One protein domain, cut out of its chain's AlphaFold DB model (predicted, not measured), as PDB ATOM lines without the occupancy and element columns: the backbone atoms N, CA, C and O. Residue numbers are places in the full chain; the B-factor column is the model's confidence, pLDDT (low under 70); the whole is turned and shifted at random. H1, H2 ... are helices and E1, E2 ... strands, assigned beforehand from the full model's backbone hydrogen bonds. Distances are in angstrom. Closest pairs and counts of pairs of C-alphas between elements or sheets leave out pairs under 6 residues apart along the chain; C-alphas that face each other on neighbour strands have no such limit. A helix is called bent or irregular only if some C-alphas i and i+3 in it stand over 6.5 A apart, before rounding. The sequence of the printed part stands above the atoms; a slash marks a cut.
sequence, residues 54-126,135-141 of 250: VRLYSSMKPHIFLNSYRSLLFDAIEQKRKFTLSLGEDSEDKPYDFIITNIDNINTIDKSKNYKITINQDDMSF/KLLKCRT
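AT A GLANCE: This is residues 54 to 126 and 135 to 141 of the 250 residues of an uncharacterized protein of Polysphondylium pallidum (strain ATCC 26659 / Pp 5 / PN500) (UniProt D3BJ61). A small wall of four parallel strands makes the body, with the longer helix H1 set beyond the end where the strands begin and reaching away from it, so that residues 65 to 72 stick out. The short helix H2 only grazes the sheet, and the unnamed opening stretch, residues 54 to 66, runs past edge strand E2 and out to H1. The printed part has 80 residues, with the named elements in the order H1, E1, E2, H2, E3, E4; the sheet's order is E2, E1, E3, E4. The class is mixed, helices and strands, though just 37 of the 80 residues are in named elements. The whole is compact, with a radius of gyration of the C-alphas of 13.1 A, yet elongated, spanning 44 by 25 by 24 A.

IN THESE COORDINATES: Start at Val 54, whose C-alpha is at (179.630, 171.197, 161.252). Find C-alpha 67 at (180.063, 158.253, 153.807); from there H1, residues 67 to 78, runs 17.3 A, and it is irregular, with C-alphas 68 and 71 7.8 A apart. Next come E1, residues 83 to 87, 13.0 A long, and E2, residues 98 to 100. H2, residues 103 to 108, is only just irregular, with C-alphas 104 and 107 6.9 A apart. E3, residues 114 to 119, runs 15.8 A, and E4, residues 135 to 139, ends with C-alpha 139 at (184.217, 180.565, 183.894).

HOW THE PARTS SIT: Look first at E1 and E3, parallel at 28 degrees, where N 85 and O 116 are 2.9 A apart, within hydrogen-bond range. On the other side of E1 is E2, parallel at 19 degrees, with N 86 and O 98 at 2.8 A. E3 and E4 are parallel at 3 degrees, with N 137 and O 117 at 2.8 A. Residues 56 to 57 pair in parallel with residues 98 to 99 of E2. E2, H2 and E3 form a split strand-helix-strand unit, two parallel strands joined through a helix with E1 between them in the sheet; its crossover is right-handed. H2 only grazes the sheet, with residues 103 to 108; its closest C-alphas to E2 are those of Ile 106 and Ile 100, 6.9 A apart. H1 is not on the sheet and is apart from H2. Of the O i to N i+4 pairs, 6 of 8 in H1 and 0 of 2 in H2 are within range; H2 has 2 of 3 O i to N i+3 pairs within range.

THE WHOLE: The C-alphas of Ser 68 and Thr 141 are the two farthest apart, at 44.1 A. Residues 127 to 134 are not printed, and C-alphas 126 and 135 are 15.2 A apart across this cut. Of the links printed whole, none is long. The mean pLDDT of the printed part is 72.7; look for values under 70 at residues 54 to 66, 89 to 95 and 122.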
ATOM      1  N   VAL A  54     179.843 172.616 160.926       66.88
ATOM      2  CA  VAL A  54     179.630 171.197 161.252       66.88
ATOM      3  C   VAL A  54     179.761 171.005 162.767       66.88
ATOM      4  O   VAL A  54     180.825 171.264 163.322       66.88
ATOM      5  N   ARG A  55     178.691 170.545 163.431       65.19
ATOM      6  CA  ARG A  55     178.713 170.183 164.859       65.19
ATOM      7  C   ARG A  55     179.184 168.737 165.025       65.19
ATOM      8  O   ARG A  55     178.670 167.843 164.352       65.19
ATOM      9  N   LEU A  56     180.127 168.496 165.932       62.44
ATOM     10  CA  LEU A  56     180.664 167.174 166.261       62.44
ATOM     11  C   LEU A  56     180.436 166.857 167.746       62.44
ATOM     12  O   LEU A  56     180.797 167.636 168.626       62.44
ATOM     13  N   TYR A  57     179.860 165.690 168.030       55.12
ATOM     14  CA  TYR A  57     179.677 165.169 169.389       55.12
ATOM     15  C   TYR A  57     180.819 164.209 169.736       55.12
ATOM     16  O   TYR A  57     181.168 163.358 168.917       55.12
ATOM     17  N   SER A  58     181.414 164.334 170.930       52.88
ATOM     18  CA  SER A  58     182.498 163.437 171.366       52.88
ATOM     19  C   SER A  58     181.998 162.106 171.928       52.88
ATOM     20  O   SER A  58     182.738 161.123 171.906       52.88
ATOM     21  N   SER A  59     180.755 162.033 172.418       44.81
ATOM     22  CA  SER A  59     180.181 160.786 172.924       44.81
ATOM     23  C   SER A  59     179.333 160.110 171.853       44.81
ATOM     24  O   SER A  59     178.251 160.579 171.515       44.81
ATOM     25  N   MET A  60     179.841 158.966 171.397       37.69
ATOM     26  CA  MET A  60     179.365 158.134 170.291       37.69
ATOM     27  C   MET A  60     179.721 158.681 168.909       37.69
ATOM     28  O   MET A  60     179.458 159.828 168.568       37.69
ATOM     29  N   LYS A  61     180.379 157.806 168.134       42.25
ATOM     30  CA  LYS A  61     180.777 157.961 166.728       42.25
ATOM     31  C   LYS A  61     179.835 158.908 165.975       42.25
ATOM     32  O   LYS A  61     178.626 158.756 166.129       42.25
ATOM     33  N   PRO A  62     180.361 159.812 165.129       41.09
ATOM     34  CA  PRO A  62     179.551 160.829 164.473       41.09
ATOM     35  C   PRO A  62     178.308 160.180 163.862       41.09
ATOM     36  O   PRO A  62     178.430 159.328 162.984       41.09
ATOM     37  N   HIS A  63     177.119 160.613 164.292       45.09
ATOM     38  CA  HIS A  63     175.837 160.250 163.671       45.09
ATOM     39  C   HIS A  63     175.751 160.660 162.191       45.09
ATOM     40  O   HIS A  63     174.752 160.412 161.522       45.09
ATOM     41  N   ILE A  64     176.817 161.232 161.636       52.12
ATOM     42  CA  ILE A  64     176.974 161.436 160.212       52.12
ATOM     43  C   ILE A  64     177.522 160.146 159.579       52.12
ATOM     44  O   ILE A  64     178.688 160.054 159.196       52.12
ATOM     45  N   PHE A  65     176.649 159.153 159.396       55.69
ATOM     46  CA  PHE A  65     176.884 158.000 158.509       55.69
ATOM     47  C   PHE A  65     176.794 158.382 157.016       55.69
ATOM     48  O   PHE A  65     176.498 157.554 156.156       55.69
ATOM     49  N   LEU A  66     177.050 159.643 156.666       66.88
ATOM     50  CA  LEU A  66     177.054 160.107 155.283       66.88
ATOM     51  C   LEU A  66     178.438 159.894 154.674       66.88
ATOM     52  O   LEU A  66     179.173 160.844 154.405       66.88
ATOM     53  N   ASN A  67     178.788 158.630 154.429       75.44
ATOM     54  CA  ASN A  67     180.063 158.253 153.807       75.44
ATOM     55  C   ASN A  67     180.317 159.028 152.504       75.44
ATOM     56  O   ASN A  67     181.435 159.467 152.251       75.44
ATOM     57  N   SER A  68     179.263 159.285 151.725       84.06
ATOM     58  CA  SER A  68     179.335 160.060 150.483       84.06
ATOM     59  C   SER A  68     179.706 161.537 150.680       84.06
ATOM     60  O   SER A  68     180.168 162.164 149.732       84.06
ATOM     61  N   TYR A  69     179.530 162.104 151.872       83.94
ATOM     62  CA  TYR A  69     179.818 163.513 152.184       83.94
ATOM     63  C   TYR A  69     180.993 163.671 153.152       83.94
ATOM     64  O   TYR A  69     181.348 164.788 153.519       83.94
ATOM     65  N   ARG A  70     181.606 162.554 153.559       77.94
ATOM     66  CA  ARG A  70     182.631 162.502 154.600       77.94
ATOM     67  C   ARG A  70     183.799 163.444 154.312       77.94
ATOM     68  O   ARG A  70     184.139 164.228 155.186       77.94
ATOM     69  N   SER A  71     184.374 163.404 153.109       81.38
ATOM     70  CA  SER A  71     185.493 164.284 152.734       81.38
ATOM     71  C   SER A  71     185.124 165.763 152.836       81.38
ATOM     72  O   SER A  71     185.824 166.508 153.501       81.38
ATOM     73  N   LEU A  72     183.966 166.165 152.302       83.62
ATOM     74  CA  LEU A  72     183.497 167.557 152.352       83.62
ATOM     75  C   LEU A  72     183.265 168.059 153.779       83.62
ATOM     76  O   LEU A  72     183.478 169.235 154.067       83.62
ATOM     77  N   LEU A  73     182.818 167.178 154.675       77.81
ATOM     78  CA  LEU A  73     182.681 167.500 156.092       77.81
ATOM     79  C   LEU A  73     184.053 167.687 156.749       77.81
ATOM     80  O   LEU A  73     184.231 168.665 157.470       77.81
ATOM     81  N   PHE A  74     185.020 166.803 156.475       73.94
ATOM     82  CA  PHE A  74     186.395 166.959 156.966       73.94
ATOM     83  C   PHE A  74     187.054 168.229 156.434       73.94
ATOM     84  O   PHE A  74     187.571 169.002 157.233       73.94
ATOM     85  N   ASP A  75     186.949 168.504 155.135       77.50
ATOM     86  CA  ASP A  75     187.498 169.715 154.521       77.50
ATOM     87  C   ASP A  75     186.903 170.978 155.164       77.50
ATOM     88  O   ASP A  75     187.622 171.935 155.457       77.50
ATOM     89  N   ALA A  76     185.594 170.977 155.447       77.69
ATOM     90  CA  ALA A  76     184.930 172.087 156.129       77.69
ATOM     91  C   ALA A  76     185.446 172.295 157.566       77.69
ATOM     92  O   ALA A  76     185.559 173.436 158.022       77.69
ATOM     93  N   ILE A  77     185.782 171.214 158.277       72.25
ATOM     94  CA  ILE A  77     186.367 171.268 159.623       72.25
ATOM     95  C   ILE A  77     187.823 171.754 159.557       72.25
ATOM     96  O   ILE A  77     188.203 172.647 160.315       72.25
ATOM     97  N   GLU A  78     188.635 171.217 158.645       72.50
ATOM     98  CA  GLU A  78     190.061 171.547 158.520       72.50
ATOM     99  C   GLU A  78     190.309 172.994 158.089       72.50
ATOM    100  O   GLU A  78     191.265 173.628 158.545       72.50
ATOM    101  N   GLN A  79     189.428 173.549 157.256       74.75
ATOM    102  CA  GLN A  79     189.500 174.949 156.830       74.75
ATOM    103  C   GLN A  79     189.154 175.933 157.959       74.75
ATOM    104  O   GLN A  79     189.452 177.131 157.853       74.75
ATOM    105  N   LYS A  80     188.550 175.466 159.061       73.56
ATOM    106  CA  LYS A  80     188.202 176.330 160.187       73.56
ATOM    107  C   LYS A  80     189.458 176.694 160.985       73.56
ATOM    108  O   LYS A  80     190.269 175.860 161.362       73.56
ATOM    109  N   ARG A  81     189.623 177.991 161.268       73.56
ATOM    110  CA  ARG A  81     190.772 178.520 162.039       73.56
ATOM    111  C   ARG A  81     190.467 178.785 163.512       73.56
ATOM    112  O   ARG A  81     191.383 179.018 164.295       73.56
ATOM    113  N   LYS A  82     189.186 178.823 163.878       73.94
ATOM    114  CA  LYS A  82     188.708 179.120 165.232       73.94
ATOM    115  C   LYS A  82     187.728 178.033 165.630       73.94
ATOM    116  O   LYS A  82     186.656 177.968 165.038       73.94
ATOM    117  N   PHE A  83     188.086 177.222 166.612       76.62
ATOM    118  CA  PHE A  83     187.246 176.119 167.058       76.62
ATOM    119  C   PHE A  83     186.542 176.480 168.354       76.62
ATOM    120  O   PHE A  83     187.133 177.081 169.249       76.62
ATOM    121  N   THR A  84     185.269 176.133 168.442       78.94
ATOM    122  CA  THR A  84     184.446 176.309 169.635       78.94
ATOM    123  C   THR A  84     184.162 174.953 170.258       78.94
ATOM    124  O   THR A  84     183.619 174.070 169.604       78.94
ATOM    125  N   LEU A  85     184.560 174.776 171.512       81.38
ATOM    126  CA  LEU A  85     184.391 173.537 172.262       81.38
ATOM    127  C   LEU A  85     183.455 173.799 173.442       81.38
ATOM    128  O   LEU A  85     183.701 174.709 174.232       81.38
ATOM    129  N   SER A  86     182.391 173.018 173.559       82.81
ATOM    130  CA  SER A  86     181.516 172.997 174.728       82.81
ATOM    131  C   SER A  86     181.883 171.811 175.614       82.81
ATOM    132  O   SER A  86     182.079 170.703 175.115       82.81
ATOM    133  N   LEU A  87     182.014 172.041 176.916       80.12
ATOM    134  CA  LEU A  87     182.311 171.013 177.910       80.12
ATOM    135  C   LEU A  87     181.161 170.937 178.911       80.12
ATOM    136  O   LEU A  87     180.836 171.944 179.545       80.12
ATOM    137  N   GLY A  88     180.578 169.755 179.068       76.88
ATOM    138  CA  GLY A  88     179.392 169.510 179.881       76.88
ATOM    139  C   GLY A  88     178.150 169.270 179.024       76.88
ATOM    140  O   GLY A  88     178.239 168.763 177.905       76.88
ATOM    141  N   GLU A  89     176.988 169.615 179.572       66.62
ATOM    142  CA  GLU A  89     175.701 169.378 178.921       66.62
ATOM    143  C   GLU A  89     175.501 170.248 177.677       66.62
ATOM    144  O   GLU A  89     175.973 171.394 177.594       66.62
ATOM    145  N   ASP A  90     174.791 169.666 176.709       65.50
ATOM    146  CA  ASP A  90     174.377 170.339 175.489       65.50
ATOM    147  C   ASP A  90     173.390 171.451 175.836       65.50
ATOM    148  O   ASP A  90     172.296 171.206 176.339       65.50
ATOM    149  N   SER A  91     173.811 172.691 175.607       60.91
ATOM    150  CA  SER A  91     172.923 173.841 175.666       60.91
ATOM    151  C   SER A  91     172.665 174.281 174.231       60.91
ATOM    152  O   SER A  91     173.558 174.880 173.618       60.91
ATOM    153  N   GLU A  92     171.458 174.020 173.722       57.72
ATOM    154  CA  GLU A  92     171.038 174.356 172.349       57.72
ATOM    155  C   GLU A  92     171.242 175.846 171.999       57.72
ATOM    156  O   GLU A  92     171.381 176.210 170.830       57.72
ATOM    157  N   ASP A  93     171.344 176.698 173.022       57.91
ATOM    158  CA  ASP A  93     171.420 178.154 172.932       57.91
ATOM    159  C   ASP A  93     172.668 178.717 172.228       57.91
ATOM    160  O   ASP A  93     172.675 179.898 171.865       57.91
ATOM    161  N   LYS A  94     173.757 177.949 172.039       61.25
ATOM    162  CA  LYS A  94     174.966 178.460 171.357       61.25
ATOM    163  C   LYS A  94     175.614 177.440 170.414       61.25
ATOM    164  O   LYS A  94     175.837 176.298 170.804       61.25
ATOM    165  N   PRO A  95     176.023 177.856 169.197       62.41
ATOM    166  CA  PRO A  95     176.726 176.974 168.274       62.41
ATOM    167  C   PRO A  95     178.121 176.625 168.812       62.41
ATOM    168  O   PRO A  95     178.916 177.516 169.127       62.41
ATOM    169  N   TYR A  96     178.424 175.330 168.868       70.94
ATOM    170  CA  TYR A  96     179.750 174.771 169.130       70.94
ATOM    171  C   TYR A  96     180.183 173.869 167.965       70.94
ATOM    172  O   TYR A  96     179.348 173.307 167.259       70.94
ATOM    173  N   ASP A  97     181.493 173.731 167.764       72.94
ATOM    174  CA  ASP A  97     182.073 172.786 166.800       72.94
ATOM    175  C   ASP A  97     182.221 171.402 167.408       72.94
ATOM    176  O   ASP A  97     181.976 170.401 166.747       72.94
ATOM    177  N   PHE A  98     182.599 171.358 168.682       74.06
ATOM    178  CA  PHE A  98     182.794 170.135 169.439       74.06
ATOM    179  C   PHE A  98     182.032 170.231 170.751       74.06
ATOM    180  O   PHE A  98     182.074 171.275 171.403       74.06
ATOM    181  N   ILE A  99     181.389 169.148 171.169       75.00
ATOM    182  CA  ILE A  99     180.885 169.007 172.533       75.00
ATOM    183  C   ILE A  99     181.468 167.765 173.186       75.00
ATOM    184  O   ILE A  99     181.484 166.684 172.593       75.00
ATOM    185  N   ILE A 100     181.941 167.933 174.415       74.19
ATOM    186  CA  ILE A 100     182.347 166.840 175.283       74.19
ATOM    187  C   ILE A 100     181.423 166.800 176.487       74.19
ATOM    188  O   ILE A 100     181.490 167.663 177.356       74.19
ATOM    189  N   THR A 101     180.618 165.747 176.538       75.00
ATOM    190  CA  THR A 101     179.726 165.424 177.656       75.00
ATOM    191  C   THR A 101     180.425 164.585 178.726       75.00
ATOM    192  O   THR A 101     180.116 164.720 179.903       75.00
ATOM    193  N   ASN A 102     181.399 163.753 178.337       74.88
ATOM    194  CA  ASN A 102     182.265 163.008 179.252       74.88
ATOM    195  C   ASN A 102     183.712 163.495 179.128       74.88
ATOM    196  O   ASN A 102     184.334 163.320 178.078       74.88
ATOM    197  N   ILE A 103     184.250 164.061 180.209       71.25
ATOM    198  CA  ILE A 103     185.580 164.667 180.235       71.25
ATOM    199  C   ILE A 103     186.719 163.714 179.851       71.25
ATOM    200  O   ILE A 103     187.716 164.168 179.291       71.25
ATOM    201  N   ASP A 104     186.553 162.402 180.030       73.62
ATOM    202  CA  ASP A 104     187.538 161.397 179.609       73.62
ATOM    203  C   ASP A 104     187.833 161.471 178.100       73.62
ATOM    204  O   ASP A 104     188.948 161.200 177.641       73.62
ATOM    205  N   ASN A 105     186.858 161.935 177.311       73.31
ATOM    206  CA  ASN A 105     186.997 162.105 175.868       73.31
ATOM    207  C   ASN A 105     187.821 163.338 175.480       73.31
ATOM    208  O   ASN A 105     188.061 163.546 174.290       73.31
ATOM    209  N   ILE A 106     188.288 164.160 176.425       73.00
ATOM    210  CA  ILE A 106     189.065 165.362 176.099       73.00
ATOM    211  C   ILE A 106     190.347 165.037 175.338       73.00
ATOM    212  O   ILE A 106     190.727 165.773 174.434       73.00
ATOM    213  N   ASN A 107     190.954 163.878 175.598       73.62
ATOM    214  CA  ASN A 107     192.154 163.425 174.896       73.62
ATOM    215  C   ASN A 107     191.941 163.142 173.401       73.62
ATOM    216  O   ASN A 107     192.921 163.027 172.671       73.62
ATOM    217  N   THR A 108     190.691 163.043 172.944       71.12
ATOM    218  CA  THR A 108     190.357 162.817 171.528       71.12
ATOM    219  C   THR A 108     190.405 164.088 170.682       71.12
ATOM    220  O   THR A 108     190.390 164.003 169.455       71.12
ATOM    221  N   ILE A 109     190.466 165.263 171.313       74.00
ATOM    222  CA  ILE A 109     190.574 166.533 170.596       74.00
ATOM    223  C   ILE A 109     191.985 166.664 169.994       74.00
ATOM    224  O   ILE A 109     192.962 166.111 170.502       74.00
ATOM    225  N   ASP A 110     192.114 167.432 168.912       75.56
ATOM    226  CA  ASP A 110     193.399 167.798 168.316       75.56
ATOM    227  C   ASP A 110     194.090 168.924 169.114       75.56
ATOM    228  O   ASP A 110     193.615 170.063 169.140       75.56
ATOM    229  N   LYS A 111     195.235 168.613 169.744       76.50
ATOM    230  CA  LYS A 111     196.035 169.534 170.586       76.50
ATOM    231  C   LYS A 111     196.700 170.665 169.805       76.50
ATOM    232  O   LYS A 111     197.092 171.654 170.419       76.50
ATOM    233  N   SER A 112     196.794 170.549 168.483       76.25
ATOM    234  CA  SER A 112     197.441 171.546 167.623       76.25
ATOM    235  C   SER A 112     196.572 172.775 167.329       76.25
ATOM    236  O   SER A 112     197.082 173.784 166.839       76.25
ATOM    237  N   LYS A 113     195.263 172.714 167.608       78.38
ATOM    238  CA  LYS A 113     194.322 173.792 167.283       78.38
ATOM    239  C   LYS A 113     194.074 174.723 168.470       78.38
ATOM    240  O   LYS A 113     194.226 174.353 169.631       78.38
ATOM    241  N   ASN A 114     193.627 175.937 168.143       82.06
ATOM    242  CA  ASN A 114     193.218 176.947 169.114       82.06
ATOM    243  C   ASN A 114     191.715 176.856 169.380       82.06
ATOM    244  O   ASN A 114     190.909 177.014 168.452       82.06
ATOM    245  N   TYR A 115     191.348 176.686 170.650       81.56
ATOM    246  CA  TYR A 115     189.955 176.539 171.063       81.56
ATOM    247  C   TYR A 115     189.454 177.742 171.865       81.56
ATOM    248  O   TYR A 115     190.143 178.299 172.726       81.56
ATOM    249  N   LYS A 116     188.208 178.115 171.582       84.94
ATOM    250  CA  LYS A 116     187.331 178.893 172.449       84.94
ATOM    251  C   LYS A 116     186.449 177.899 173.199       84.94
ATOM    252  O   LYS A 116     185.644 177.215 172.573       84.94
ATOM    253  N   ILE A 117     186.599 177.822 174.513       83.69
ATOM    254  CA  ILE A 117     185.918 176.824 175.338       83.69
ATOM    255  C   ILE A 117     184.754 177.471 176.079       83.69
ATOM    256  O   ILE A 117     184.903 178.560 176.620       83.69
ATOM    257  N   THR A 118     183.608 176.801 176.109       84.75
ATOM    258  CA  THR A 118     182.486 177.115 177.002       84.75
ATOM    259  C   THR A 118     182.352 175.987 178.008       84.75
ATOM    260  O   THR A 118     182.293 174.827 177.608       84.75
ATOM    261  N   ILE A 119     182.324 176.320 179.298       79.81
ATOM    262  CA  ILE A 119     182.239 175.324 180.367       79.81
ATOM    263  C   ILE A 119     180.863 175.394 181.019       79.81
ATOM    264  O   ILE A 119     180.454 176.428 181.549       79.81
ATOM    265  N   ASN A 120     180.151 174.273 180.970       75.19
ATOM    266  CA  ASN A 120     178.838 174.090 181.576       75.19
ATOM    267  C   ASN A 120     178.882 173.160 182.808       75.19
ATOM    268  O   ASN A 120     177.832 172.849 183.361       75.19
ATOM    269  N   GLN A 121     180.071 172.773 183.272       72.50
ATOM    270  CA  GLN A 121     180.302 171.897 184.429       72.50
ATOM    271  C   GLN A 121     181.226 172.552 185.468       72.50
ATOM    272  O   GLN A 121     181.851 173.573 185.185       72.50
ATOM    273  N   ASP A 122     181.306 171.975 186.666       68.62
ATOM    274  CA  ASP A 122     182.019 172.597 187.792       68.62
ATOM    275  C   ASP A 122     183.488 172.163 187.908       68.62
ATOM    276  O   ASP A 122     184.317 172.934 188.392       68.62
ATOM    277  N   ASP A 123     183.838 170.965 187.430       74.62
ATOM    278  CA  ASP A 123     185.232 170.527 187.360       74.62
ATOM    279  C   ASP A 123     185.921 171.153 186.139       74.62
ATOM    280  O   ASP A 123     185.456 171.019 185.005       74.62
ATOM    281  N   MET A 124     187.029 171.854 186.382       77.38
ATOM    282  CA  MET A 124     187.873 172.500 185.371       77.38
ATOM    283  C   MET A 124     189.348 172.073 185.475       77.38
ATOM    284  O   MET A 124     190.212 172.665 184.824       77.38
ATOM    285  N   SER A 125     189.659 171.054 186.280       78.81
ATOM    286  CA  SER A 125     191.029 170.617 186.591       78.81
ATOM    287  C   SER A 125     191.857 170.242 185.353       78.81
ATOM    288  O   SER A 125     193.060 170.496 185.291       78.81
ATOM    289  N   PHE A 126     191.203 169.708 184.325       75.69
ATOM    290  CA  PHE A 126     191.810 169.284 183.062       75.69
ATOM    291  C   PHE A 126     192.300 170.439 182.168       75.69
ATOM    292  O   PHE A 126     193.071 170.205 181.233       75.69
ATOM    293  N   LYS A 135     190.490 181.332 174.529       90.19
ATOM    294  CA  LYS A 135     189.375 182.021 175.193       90.19
ATOM    295  C   LYS A 135     188.553 181.039 176.023       90.19
ATOM    296  O   LYS A 135     188.154 179.997 175.507       90.19
ATOM    297  N   LEU A 136     188.255 181.411 177.262       89.81
ATOM    298  CA  LEU A 136     187.407 180.665 178.184       89.81
ATOM    299  C   LEU A 136     186.120 181.450 178.437       89.81
ATOM    300  O   LEU A 136     186.169 182.616 178.821       89.81
ATOM    301  N   LEU A 137     184.976 180.819 178.191       89.25
ATOM    302  CA  LEU A 137     183.651 181.372 178.429       89.25
ATOM    303  C   LEU A 137     182.964 180.680 179.593       89.25
ATOM    304  O   LEU A 137     183.114 179.469 179.771       89.25
ATOM    305  N   LYS A 138     182.109 181.440 180.285       88.44
ATOM    306  CA  LYS A 138     181.327 180.961 181.426       88.44
ATOM    307  C   LYS A 138     182.219 180.353 182.514       88.44
ATOM    308  O   LYS A 138     181.867 179.345 183.116       88.44
ATOM    309  N   CYS A 139     183.373 180.966 182.776       90.31
ATOM    310  CA  CYS A 139     184.217 180.565 183.894       90.31
ATOM    311  C   CYS A 139     183.439 180.748 185.209       90.31
ATOM    312  O   CYS A 139     182.893 181.826 185.468       90.31
ATOM    313  N   ARG A 140     183.329 179.686 186.012       90.25
ATOM    314  CA  ARG A 140     182.550 179.685 187.263       90.25
ATOM    315  C   ARG A 140     183.412 179.869 188.506       90.25
ATOM    316  O   ARG A 140     182.885 180.287 189.528       90.25
ATOM    317  N   THR A 141     184.701 179.543 188.427       90.81
ATOM    318  CA  THR A 141     185.604 179.486 189.582       90.81
ATOM    319  C   THR A 141     187.068 179.648 189.164       90.81
ATOM    320  O   THR A 141     187.440 179.294 188.044       90.81
TER     321      THR A 141